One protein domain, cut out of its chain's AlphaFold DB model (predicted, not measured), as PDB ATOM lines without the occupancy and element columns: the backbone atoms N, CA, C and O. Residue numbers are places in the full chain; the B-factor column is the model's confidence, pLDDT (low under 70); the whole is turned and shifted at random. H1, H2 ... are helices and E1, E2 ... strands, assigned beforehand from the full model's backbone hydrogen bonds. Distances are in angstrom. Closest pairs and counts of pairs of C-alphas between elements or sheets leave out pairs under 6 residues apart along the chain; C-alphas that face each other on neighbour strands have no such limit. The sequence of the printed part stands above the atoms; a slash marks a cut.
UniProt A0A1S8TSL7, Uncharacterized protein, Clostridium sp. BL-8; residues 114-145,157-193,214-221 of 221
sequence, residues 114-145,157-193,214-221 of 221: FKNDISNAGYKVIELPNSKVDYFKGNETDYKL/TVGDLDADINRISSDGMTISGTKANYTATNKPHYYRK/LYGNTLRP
ATOM      1  N   PHE A 114     -31.896-104.269 -47.016       98.12
ATOM      2  CA  PHE A 114     -30.672-104.006 -46.256       98.12
ATOM      3  C   PHE A 114     -30.849-104.216 -44.750       98.12
ATOM      4  O   PHE A 114     -30.037-104.901 -44.127       98.12
ATOM      5  N   LYS A 115     -31.937-103.695 -44.163       98.25
ATOM      6  CA  LYS A 115     -32.255-103.951 -42.752       98.25
ATOM      7  C   LYS A 115     -32.368-105.447 -42.462       98.25
ATOM      8  O   LYS A 115     -31.831-105.895 -41.450       98.25
ATOM      9  N   ASN A 116     -33.005-106.216 -43.346       97.88
ATOM     10  CA  ASN A 116     -33.128-107.665 -43.196       97.88
ATOM     11  C   ASN A 116     -31.786-108.394 -43.362       97.88
ATOM     12  O   ASN A 116     -31.432-109.169 -42.481       97.88
ATOM     13  N   ASP A 117     -31.021-108.141 -44.429       97.81
ATOM     14  CA  ASP A 117     -29.735-108.813 -44.682       97.81
ATOM     15  C   ASP A 117     -28.755-108.626 -43.510       97.81
ATOM     16  O   ASP A 117     -28.207-109.599 -42.991       97.81
ATOM     17  N   ILE A 118     -28.601-107.387 -43.031       98.25
ATOM     18  CA  ILE A 118     -27.687-107.045 -41.934       98.25
ATOM     19  C   ILE A 118     -28.194-107.564 -40.574       98.25
ATOM     20  O   ILE A 118     -27.395-108.040 -39.762       98.25
ATOM     21  N   SER A 119     -29.511-107.557 -40.329       97.81
ATOM     22  CA  SER A 119     -30.082-108.133 -39.097       97.81
ATOM     23  C   SER A 119     -29.994-109.663 -39.076       97.81
ATOM     24  O   SER A 119     -29.720-110.246 -38.029       97.81
ATOM     25  N   ASN A 120     -30.160-110.321 -40.229       97.88
ATOM     26  CA  ASN A 120     -29.980-111.768 -40.388       97.88
ATOM     27  C   ASN A 120     -28.515-112.194 -40.201       97.88
ATOM     28  O   ASN A 120     -28.252-113.307 -39.750       97.88
ATOM     29  N   ALA A 121     -27.566-111.301 -40.493       97.06
ATOM     30  CA  ALA A 121     -26.152-111.455 -40.156       97.06
ATOM     31  C   ALA A 121     -25.831-111.202 -38.663       97.06
ATOM     32  O   ALA A 121     -24.687-111.352 -38.245       97.06
ATOM     33  N   GLY A 122     -26.831-110.849 -37.844       97.62
ATOM     34  CA  GLY A 122     -26.701-110.650 -36.397       97.62
ATOM     35  C   GLY A 122     -26.350-109.222 -35.964       97.62
ATOM     36  O   GLY A 122     -26.165-108.980 -34.768       97.62
ATOM     37  N   TYR A 123     -26.275-108.265 -36.891       97.88
ATOM     38  CA  TYR A 123     -25.880-106.888 -36.597       97.88
ATOM     39  C   TYR A 123     -27.087-105.969 -36.379       97.88
ATOM     40  O   TYR A 123     -28.087-106.018 -37.092       97.88
ATOM     41  N   LYS A 124     -26.983-105.068 -35.395       97.56
ATOM     42  CA  LYS A 124     -28.032-104.082 -35.117       97.56
ATOM     43  C   LYS A 124     -27.938-102.896 -36.079       97.56
ATOM     44  O   LYS A 124     -27.024-102.082 -35.960       97.56
ATOM     45  N   VAL A 125     -28.949-102.747 -36.929       97.75
ATOM     46  CA  VAL A 125     -29.170-101.539 -37.735       97.75
ATOM     47  C   VAL A 125     -29.908-100.473 -36.914       97.75
ATOM     48  O   VAL A 125     -30.817-100.785 -36.141       97.75
ATOM     49  N   ILE A 126     -29.517 -99.206 -37.059       97.81
ATOM     50  CA  ILE A 126     -30.190 -98.038 -36.466       97.81
ATOM     51  C   ILE A 126     -30.470 -97.033 -37.585       97.81
ATOM     52  O   ILE A 126     -29.557 -96.703 -38.327       97.81
ATOM     53  N   GLU A 127     -31.696 -96.535 -37.724       96.50
ATOM     54  CA  GLU A 127     -32.029 -95.500 -38.720       96.50
ATOM     55  C   GLU A 127     -31.469 -94.123 -38.324       96.50
ATOM     56  O   GLU A 127     -31.515 -93.741 -37.152       96.50
ATOM     57  N   LEU A 128     -30.965 -93.368 -39.306       95.19
ATOM     58  CA  LEU A 128     -30.471 -91.998 -39.136       95.19
ATOM     59  C   LEU A 128     -31.347 -90.998 -39.917       95.19
ATOM     60  O   LEU A 128     -31.005 -90.564 -41.018       95.19
ATOM     61  N   PRO A 129     -32.507 -90.592 -39.372       89.38
ATOM     62  CA  PRO A 129     -33.322 -89.568 -40.009       89.38
ATOM     63  C   PRO A 129     -32.603 -88.208 -39.986       89.38
ATOM     64  O   PRO A 129     -32.137 -87.753 -38.940       89.38
ATOM     65  N   ASN A 130     -32.626 -87.510 -41.127       90.38
ATOM     66  CA  ASN A 130     -32.053 -86.170 -41.344       90.38
ATOM     67  C   ASN A 130     -30.507 -86.078 -41.400       90.38
ATOM     68  O   ASN A 130     -29.973 -84.988 -41.209       90.38
ATOM     69  N   SER A 131     -29.781 -87.166 -41.692       91.94
ATOM     70  CA  SER A 131     -28.316 -87.137 -41.910       91.94
ATOM     71  C   SER A 131     -27.862 -87.105 -43.378       91.94
ATOM     72  O   SER A 131     -26.656 -87.216 -43.624       91.94
ATOM     73  N   LYS A 132     -28.806 -86.938 -44.322       93.06
ATOM     74  CA  LYS A 132     -28.543 -86.983 -45.768       93.06
ATOM     75  C   LYS A 132     -27.440 -86.007 -46.190       93.06
ATOM     76  O   LYS A 132     -27.408 -84.869 -45.714       93.06
ATOM     77  N   VAL A 133     -26.586 -86.426 -47.124       93.69
ATOM     78  CA  VAL A 133     -25.510 -85.597 -47.704       93.69
ATOM     79  C   VAL A 133     -25.622 -85.381 -49.218       93.69
ATOM     80  O   VAL A 133     -24.904 -84.538 -49.758       93.69
ATOM     81  N   ASP A 134     -26.506 -86.119 -49.893       93.88
ATOM     82  CA  ASP A 134     -26.858 -86.029 -51.315       93.88
ATOM     83  C   ASP A 134     -25.630 -86.060 -52.258       93.88
ATOM     84  O   ASP A 134     -25.555 -85.361 -53.273       93.88
ATOM     85  N   TYR A 135     -24.624 -86.889 -51.933       95.56
ATOM     86  CA  TYR A 135     -23.422 -87.072 -52.768       95.56
ATOM     87  C   TYR A 135     -23.751 -87.685 -54.144       95.56
ATOM     88  O   TYR A 135     -23.080 -87.403 -55.150       95.56
ATOM     89  N   PHE A 136     -24.808 -88.493 -54.199       97.56
ATOM     90  CA  PHE A 136     -25.340 -89.123 -55.400       97.56
ATOM     91  C   PHE A 136     -26.842 -88.837 -55.548       97.56
ATOM     92  O   PHE A 136     -27.498 -88.408 -54.604       97.56
ATOM     93  N   LYS A 137     -27.386 -89.054 -56.749       95.75
ATOM     94  CA  LYS A 137     -28.754 -88.675 -57.147       95.75
ATOM     95  C   LYS A 137     -29.833 -89.683 -56.747       95.75
ATOM     96  O   LYS A 137     -31.016 -89.379 -56.896       95.75
ATOM     97  N   GLY A 138     -29.447 -90.890 -56.332       96.81
ATOM     98  CA  GLY A 138     -30.393 -91.882 -55.823       96.81
ATOM     99  C   GLY A 138     -31.068 -91.402 -54.535       96.81
ATOM    100  O   GLY A 138     -30.564 -90.511 -53.853       96.81
ATOM    101  N   ASN A 139     -32.207 -91.990 -54.177       97.12
ATOM    102  CA  ASN A 139     -32.897 -91.661 -52.931       97.12
ATOM    103  C   ASN A 139     -32.044 -92.088 -51.721       97.12
ATOM    104  O   ASN A 139     -32.003 -93.273 -51.398       97.12
ATOM    105  N   GLU A 140     -31.368 -91.132 -51.074       97.94
ATOM    106  CA  GLU A 140     -30.502 -91.409 -49.920       97.94
ATOM    107  C   GLU A 140     -31.317 -91.867 -48.695       97.94
ATOM    108  O   GLU A 140     -32.249 -91.177 -48.280       97.94
ATOM    109  N   THR A 141     -30.968 -93.000 -48.091       98.19
ATOM    110  CA  THR A 141     -31.496 -93.464 -46.798       98.19
ATOM    111  C   THR A 141     -30.339 -93.918 -45.917       98.19
ATOM    112  O   THR A 141     -29.565 -94.788 -46.314       98.19
ATOM    113  N   ASP A 142     -30.237 -93.340 -44.719       98.12
ATOM    114  CA  ASP A 142     -29.069 -93.492 -43.851       98.12
ATOM    115  C   ASP A 142     -29.325 -94.381 -42.634       98.12
ATOM    116  O   ASP A 142     -30.384 -94.352 -41.996       98.12
ATOM    117  N   TYR A 143     -28.277 -95.106 -42.255       98.31
ATOM    118  CA  TYR A 143     -28.236 -96.005 -41.115       98.31
ATOM    119  C   TYR A 143     -26.935 -95.873 -40.330       98.31
ATOM    120  O   TYR A 143     -25.928 -95.359 -40.816       98.31
ATOM    121  N   LYS A 144     -26.949 -96.422 -39.117       97.38
ATOM    122  CA  LYS A 144     -25.779 -96.638 -38.281       97.38
ATOM    123  C   LYS A 144     -25.573 -98.114 -37.987       97.38
ATOM    124  O   LYS A 144     -26.513 -98.782 -37.547       97.38
ATOM    125  N   LEU A 145     -24.339 -98.583 -38.166       96.94
ATOM    126  CA  LEU A 145     -23.854 -99.879 -37.692       96.94
ATOM    127  C   LEU A 145     -22.768 -99.608 -36.650       96.94
ATOM    128  O   LEU A 145     -21.714 -99.059 -36.961       96.94
ATOM    129  N   THR A 157     -33.299 -96.073 -62.480       91.12
ATOM    130  CA  THR A 157     -32.680 -96.717 -63.644       91.12
ATOM    131  C   THR A 157     -31.261 -97.190 -63.334       91.12
ATOM    132  O   THR A 157     -30.560 -96.624 -62.496       91.12
ATOM    133  N   VAL A 158     -30.822 -98.223 -64.056       90.06
ATOM    134  CA  VAL A 158     -29.433 -98.705 -64.018       90.06
ATOM    135  C   VAL A 158     -28.457 -97.663 -64.582       90.06
ATOM    136  O   VAL A 158     -27.356 -97.529 -64.060       90.06
ATOM    137  N   GLY A 159     -28.867 -96.882 -65.587       92.62
ATOM    138  CA  GLY A 159     -28.011 -95.868 -66.209       92.62
ATOM    139  C   GLY A 159     -27.648 -94.713 -65.269       92.62
ATOM    140  O   GLY A 159     -26.509 -94.254 -65.289       92.62
ATOM    141  N   ASP A 160     -28.579 -94.284 -64.410       96.00
ATOM    142  CA  ASP A 160     -28.310 -93.255 -63.396       96.00
ATOM    143  C   ASP A 160     -27.333 -93.762 -62.323       96.00
ATOM    144  O   ASP A 160     -26.388 -93.059 -61.967       96.00
ATOM    145  N   LEU A 161     -27.526 -95.007 -61.866       96.38
ATOM    146  CA  LEU A 161     -26.639 -95.697 -60.925       96.38
ATOM    147  C   LEU A 161     -25.221 -95.853 -61.495       96.38
ATOM    148  O   LEU A 161     -24.244 -95.544 -60.816       96.38
ATOM    149  N   ASP A 162     -25.095 -96.293 -62.748       96.19
ATOM    150  CA  ASP A 162     -23.802 -96.455 -63.415       96.19
ATOM    151  C   ASP A 162     -23.111 -95.100 -63.646       96.19
ATOM    152  O   ASP A 162     -21.901 -94.977 -63.440       96.19
ATOM    153  N   ALA A 163     -23.859 -94.056 -64.018       97.25
ATOM    154  CA  ALA A 163     -23.326 -92.702 -64.165       97.25
ATOM    155  C   ALA A 163     -22.779 -92.142 -62.841       97.25
ATOM    156  O   ALA A 163     -21.729 -91.496 -62.835       97.25
ATOM    157  N   ASP A 164     -23.447 -92.421 -61.720       97.62
ATOM    158  CA  ASP A 164     -23.024 -91.960 -60.400       97.62
ATOM    159  C   ASP A 164     -21.892 -92.816 -59.795       97.62
ATOM    160  O   ASP A 164     -20.958 -92.252 -59.224       97.62
ATOM    161  N   ILE A 165     -21.851 -94.134 -60.036       97.69
ATOM    162  CA  ILE A 165     -20.672 -94.977 -59.740       97.69
ATOM    163  C   ILE A 165     -19.437 -94.482 -60.513       97.69
ATOM    164  O   ILE A 165     -18.328 -94.451 -59.975       97.69
ATOM    165  N   ASN A 166     -19.606 -94.046 -61.762       97.75
ATOM    166  CA  ASN A 166     -18.518 -93.506 -62.583       97.75
ATOM    167  C   ASN A 166     -18.017 -92.120 -62.133       97.75
ATOM    168  O   ASN A 166     -16.971 -91.677 -62.603       97.75
ATOM    169  N   ARG A 167     -18.695 -91.452 -61.187       97.44
ATOM    170  CA  ARG A 167     -18.176 -90.243 -60.519       97.44
ATOM    171  C   ARG A 167     -17.212 -90.560 -59.371       97.44
ATOM    172  O   ARG A 167     -16.507 -89.650 -58.942       97.44
ATOM    173  N   ILE A 168     -17.171 -91.799 -58.872       97.75
ATOM    174  CA  ILE A 168     -16.297 -92.210 -57.763       97.75
ATOM    175  C   ILE A 168     -14.871 -92.439 -58.280       97.75
ATOM    176  O   ILE A 168     -14.665 -93.244 -59.202       97.75
ATOM    177  N   SER A 169     -13.891 -91.766 -57.668       96.44
ATOM    178  CA  SER A 169     -12.468 -91.877 -58.006       96.44
ATOM    179  C   SER A 169     -11.926 -93.301 -57.849       96.44
ATOM    180  O   SER A 169     -12.509 -94.148 -57.175       96.44
ATOM    181  N   SER A 170     -10.795 -93.587 -58.499       95.12
ATOM    182  CA  SER A 170     -10.177 -94.923 -58.532       95.12
ATOM    183  C   SER A 170      -9.724 -95.452 -57.166       95.12
ATOM    184  O   SER A 170      -9.524 -96.652 -57.029       95.12
ATOM    185  N   ASP A 171      -9.563 -94.569 -56.182       94.31
ATOM    186  CA  ASP A 171      -9.200 -94.834 -54.785       94.31
ATOM    187  C   ASP A 171     -10.396 -94.733 -53.814       94.31
ATOM    188  O   ASP A 171     -10.215 -94.789 -52.603       94.31
ATOM    189  N   GLY A 172     -11.612 -94.502 -54.325       94.81
ATOM    190  CA  GLY A 172     -12.832 -94.318 -53.530       94.81
ATOM    191  C   GLY A 172     -12.925 -93.001 -52.747       94.81
ATOM    192  O   GLY A 172     -14.023 -92.587 -52.391       94.81
ATOM    193  N   MET A 173     -11.816 -92.302 -52.494       95.25
ATOM    194  CA  MET A 173     -11.768 -91.193 -51.530       95.25
ATOM    195  C   MET A 173     -12.487 -89.911 -51.980       95.25
ATOM    196  O   MET A 173     -12.714 -89.026 -51.154       95.25
ATOM    197  N   THR A 174     -12.852 -89.776 -53.259       95.44
ATOM    198  CA  THR A 174     -13.544 -88.588 -53.785       95.44
ATOM    199  C   THR A 174     -14.662 -88.944 -54.764       95.44
ATOM    200  O   THR A 174     -14.602 -89.937 -55.491       95.44
ATOM    201  N   ILE A 175     -15.692 -88.095 -54.818       96.88
ATOM    202  CA  ILE A 175     -16.819 -88.236 -55.748       96.88
ATOM    203  C   ILE A 175     -16.927 -86.947 -56.566       96.88
ATOM    204  O   ILE A 175     -17.166 -85.865 -56.020       96.88
ATOM    205  N   SER A 176     -16.761 -87.054 -57.883       96.44
ATOM    206  CA  SER A 176     -16.756 -85.918 -58.806       96.44
ATOM    207  C   SER A 176     -18.046 -85.093 -58.711       96.44
ATOM    208  O   SER A 176     -19.158 -85.632 -58.653       96.44
ATOM    209  N   GLY A 177     -17.894 -83.768 -58.661       93.00
ATOM    210  CA  GLY A 177     -18.990 -82.810 -58.484       93.00
ATOM    211  C   GLY A 177     -19.531 -82.668 -57.053       93.00
ATOM    212  O   GLY A 177     -20.451 -81.881 -56.852       93.00
ATOM    213  N   THR A 178     -18.987 -83.383 -56.060       93.06
ATOM    214  CA  THR A 178     -19.403 -83.272 -54.645       93.06
ATOM    215  C   THR A 178     -18.401 -82.481 -53.796       93.06
ATOM    216  O   THR A 178     -17.369 -82.015 -54.280       93.06
ATOM    217  N   LYS A 179     -18.701 -82.367 -52.496       88.38
ATOM    218  CA  LYS A 179     -17.745 -81.997 -51.442       88.38
ATOM    219  C   LYS A 179     -17.622 -83.106 -50.385       88.38
ATOM    220  O   LYS A 179     -17.516 -82.808 -49.197       88.38
ATOM    221  N   ALA A 180     -17.685 -84.370 -50.810       88.44
ATOM    222  CA  ALA A 180     -17.395 -85.501 -49.937       88.44
ATOM    223  C   ALA A 180     -15.972 -85.363 -49.372       88.44
ATOM    224  O   ALA A 180     -15.021 -85.146 -50.121       88.44
ATOM    225  N   ASN A 181     -15.847 -85.430 -48.046       85.19
ATOM    226  CA  ASN A 181     -14.602 -85.174 -47.321       85.19
ATOM    227  C   ASN A 181     -14.218 -86.417 -46.512       85.19
ATOM    228  O   ASN A 181     -14.309 -86.439 -45.282       85.19
ATOM    229  N   TYR A 182     -13.880 -87.481 -47.235       93.31
ATOM    230  CA  TYR A 182     -13.478 -88.749 -46.646       93.31
ATOM    231  C   TYR A 182     -12.040 -88.691 -46.130       93.31
ATOM    232  O   TYR A 182     -11.154 -88.086 -46.734       93.31
ATOM    233  N   THR A 183     -11.808 -89.345 -44.999       91.81
ATOM    234  CA  THR A 183     -10.512 -89.409 -44.320       91.81
ATOM    235  C   THR A 183     -10.189 -90.855 -43.953       91.81
ATOM    236  O   THR A 183     -11.034 -91.739 -44.079       91.81
ATOM    237  N   ALA A 184      -8.983 -91.104 -43.444       90.00
ATOM    238  CA  ALA A 184      -8.583 -92.438 -43.002       90.00
ATOM    239  C   ALA A 184      -9.483 -93.034 -41.896       90.00
ATOM    240  O   ALA A 184      -9.508 -94.250 -41.753       90.00
ATOM    241  N   THR A 185     -10.230 -92.233 -41.120       89.81
ATOM    242  CA  THR A 185     -11.114 -92.753 -40.056       89.81
ATOM    243  C   THR A 185     -12.546 -93.037 -40.512       89.81
ATOM    244  O   THR A 185     -13.241 -93.789 -39.837       89.81
ATOM    245  N   ASN A 186     -12.973 -92.504 -41.659       91.38
ATOM    246  CA  ASN A 186     -14.288 -92.734 -42.263       91.38
ATOM    247  C   ASN A 186     -14.135 -93.124 -43.740       91.38
ATOM    248  O   ASN A 186     -14.695 -92.466 -44.619       91.38
ATOM    249  N   LYS A 187     -13.323 -94.151 -44.025       94.94
ATOM    250  CA  LYS A 187     -13.100 -94.590 -45.403       94.94
ATOM    251  C   LYS A 187     -14.429 -95.083 -46.008       94.94
ATOM    252  O   LYS A 187     -15.148 -95.827 -45.343       94.94
ATOM    253  N   PRO A 188     -14.778 -94.691 -47.245       97.50
ATOM    254  CA  PRO A 188     -15.949 -95.224 -47.915       97.50
ATOM    255  C   PRO A 188     -15.639 -96.578 -48.567       97.50
ATOM    256  O   PRO A 188     -14.683 -96.723 -49.331       97.50
ATOM    257  N   HIS A 189     -16.500 -97.555 -48.313       98.12
ATOM    258  CA  HIS A 189     -16.545 -98.840 -48.999       98.12
ATOM    259  C   HIS A 189     -17.852 -98.909 -49.794       98.12
ATOM    260  O   HIS A 189     -18.944 -98.793 -49.231       98.12
ATOM    261  N   TYR A 190     -17.739 -99.049 -51.115       98.31
ATOM    262  CA  TYR A 190     -18.859 -98.917 -52.047       98.31
ATOM    263  C   TYR A 190     -19.289-100.285 -52.556       98.31
ATOM    264  O   TYR A 190     -18.479-101.003 -53.127       98.31
ATOM    265  N   TYR A 191     -20.568-100.624 -52.451       98.25
ATOM    266  CA  TYR A 191     -21.110-101.900 -52.914       98.25
ATOM    267  C   TYR A 191     -22.352-101.668 -53.772       98.25
ATOM    268  O   TYR A 191     -23.036-100.654 -53.638       98.25
ATOM    269  N   ARG A 192     -22.672-102.616 -54.657       96.38
ATOM    270  CA  ARG A 192     -23.884-102.567 -55.482       96.38
ATOM    271  C   ARG A 192     -24.740-103.793 -55.233       96.38
ATOM    272  O   ARG A 192     -24.263-104.918 -55.351       96.38
ATOM    273  N   LYS A 193     -26.031-103.574 -55.003       95.62
ATOM    274  CA  LYS A 193     -27.033-104.638 -54.947       95.62
ATOM    275  C   LYS A 193     -28.265-104.163 -55.711       95.62
ATOM    276  O   LYS A 193     -28.833-103.126 -55.386       95.62
ATOM    277  N   LEU A 214     -22.142-110.329 -48.309       96.56
ATOM    278  CA  LEU A 214     -23.524-110.073 -48.743       96.56
ATOM    279  C   LEU A 214     -23.624-109.466 -50.150       96.56
ATOM    280  O   LEU A 214     -24.565-109.769 -50.896       96.56
ATOM    281  N   TYR A 215     -22.687-108.589 -50.509       96.00
ATOM    282  CA  TYR A 215     -22.767-107.726 -51.695       96.00
ATOM    283  C   TYR A 215     -21.607-107.932 -52.682       96.00
ATOM    284  O   TYR A 215     -21.683-107.444 -53.809       96.00
ATOM    285  N   GLY A 216     -20.582-108.702 -52.307       95.44
ATOM    286  CA  GLY A 216     -19.385-108.937 -53.112       95.44
ATOM    287  C   GLY A 216     -18.304-107.875 -52.897       95.44
ATOM    288  O   GLY A 216     -18.378-107.053 -51.987       95.44
ATOM    289  N   ASN A 217     -17.274-107.895 -53.743       93.75
ATOM    290  CA  ASN A 217     -16.143-106.969 -53.640       93.75
ATOM    291  C   ASN A 217     -16.584-105.497 -53.754       93.75
ATOM    292  O   ASN A 217     -17.467-105.166 -54.548       93.75
ATOM    293  N   THR A 218     -15.903-104.609 -53.022       96.19
ATOM    294  CA  THR A 218     -16.103-103.157 -53.146       96.19
ATOM    295  C   THR A 218     -15.814-102.664 -54.572       96.19
ATOM    296  O   THR A 218     -14.886-103.125 -55.239       96.19
ATOM    297  N   LEU A 219     -16.607-101.700 -55.046       96.19
ATOM    298  CA  LEU A 219     -16.520-101.090 -56.378       96.19
ATOM    299  C   LEU A 219     -15.248-100.244 -56.565       96.19
ATOM    300  O   LEU A 219     -14.874 -99.951 -57.705       96.19
ATOM    301  N   ARG A 220     -14.622 -99.816 -55.459       91.44
ATOM    302  CA  ARG A 220     -13.343 -99.090 -55.378       91.44
ATOM    303  C   ARG A 220     -12.563 -99.568 -54.135       91.44
ATOM    304  O   ARG A 220     -13.213 -99.816 -53.118       91.44
ATOM    305  N   PRO A 221     -11.231 -99.737 -54.215       77.69
ATOM    306  CA  PRO A 221     -10.405-100.364 -53.175       77.69
ATOM    307  C   PRO A 221     -10.208 -99.503 -51.925       77.69
ATOM    308  O   PRO A 221     -10.005 -98.275 -52.048       77.69
TER     309      PRO A 221
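This is residues 114 to 145, 157 to 193 and 214 to 221 of the 221 residues of an uncharacterized protein of Clostridium sp. BL-8 (UniProt A0A1S8TSL7). A hairpin of strands E1 and E2, with helix H1 beside E1, makes one end of the domain; helix H2 and the long loop 166 to 187 make much of the other, and strand E3 runs through the middle. The printed part has 77 residues, under half in named elements, in the order H1, E1, E2, H2, E3, a mixed class. It is only just compact, close to loose, with a radius of gyration of the C-alphas of 13.4 A and spans of 34 by 25 by 24 A.

E1, residues 125 to 127, and E2, residues 139 to 145, form an antiparallel hairpin, with N 144 and O 126 2.7 A apart, within hydrogen-bond range. The closest C-alphas of H1, residues 114 to 120, and E1 are those of Lys 115 and Val 125, 6.4 A. E3, residues 188 to 193, pairs with no named strand and is apart from E2 and from H2, residues 158 to 165. Every O i to N i+4 pair is within hydrogen-bond range in H1 and H2.

H1 begins at C-alpha 114 (-30.672, -104.006, -46.256) and spans 9.8 A; E1 spans 6.8 A, E2 19.5 A and H2 10.4 A. E3 spans 16.2 A, ending at C-alpha 193 (-27.033, -104.638, -54.947).

Residues 146 to 156 and 194 to 213 are not printed, with C-alpha gaps of 27.6 A and 9.0 A. The links E1 to E2 and H2 to E3 are long. No printed residue is under 70 in pLDDT.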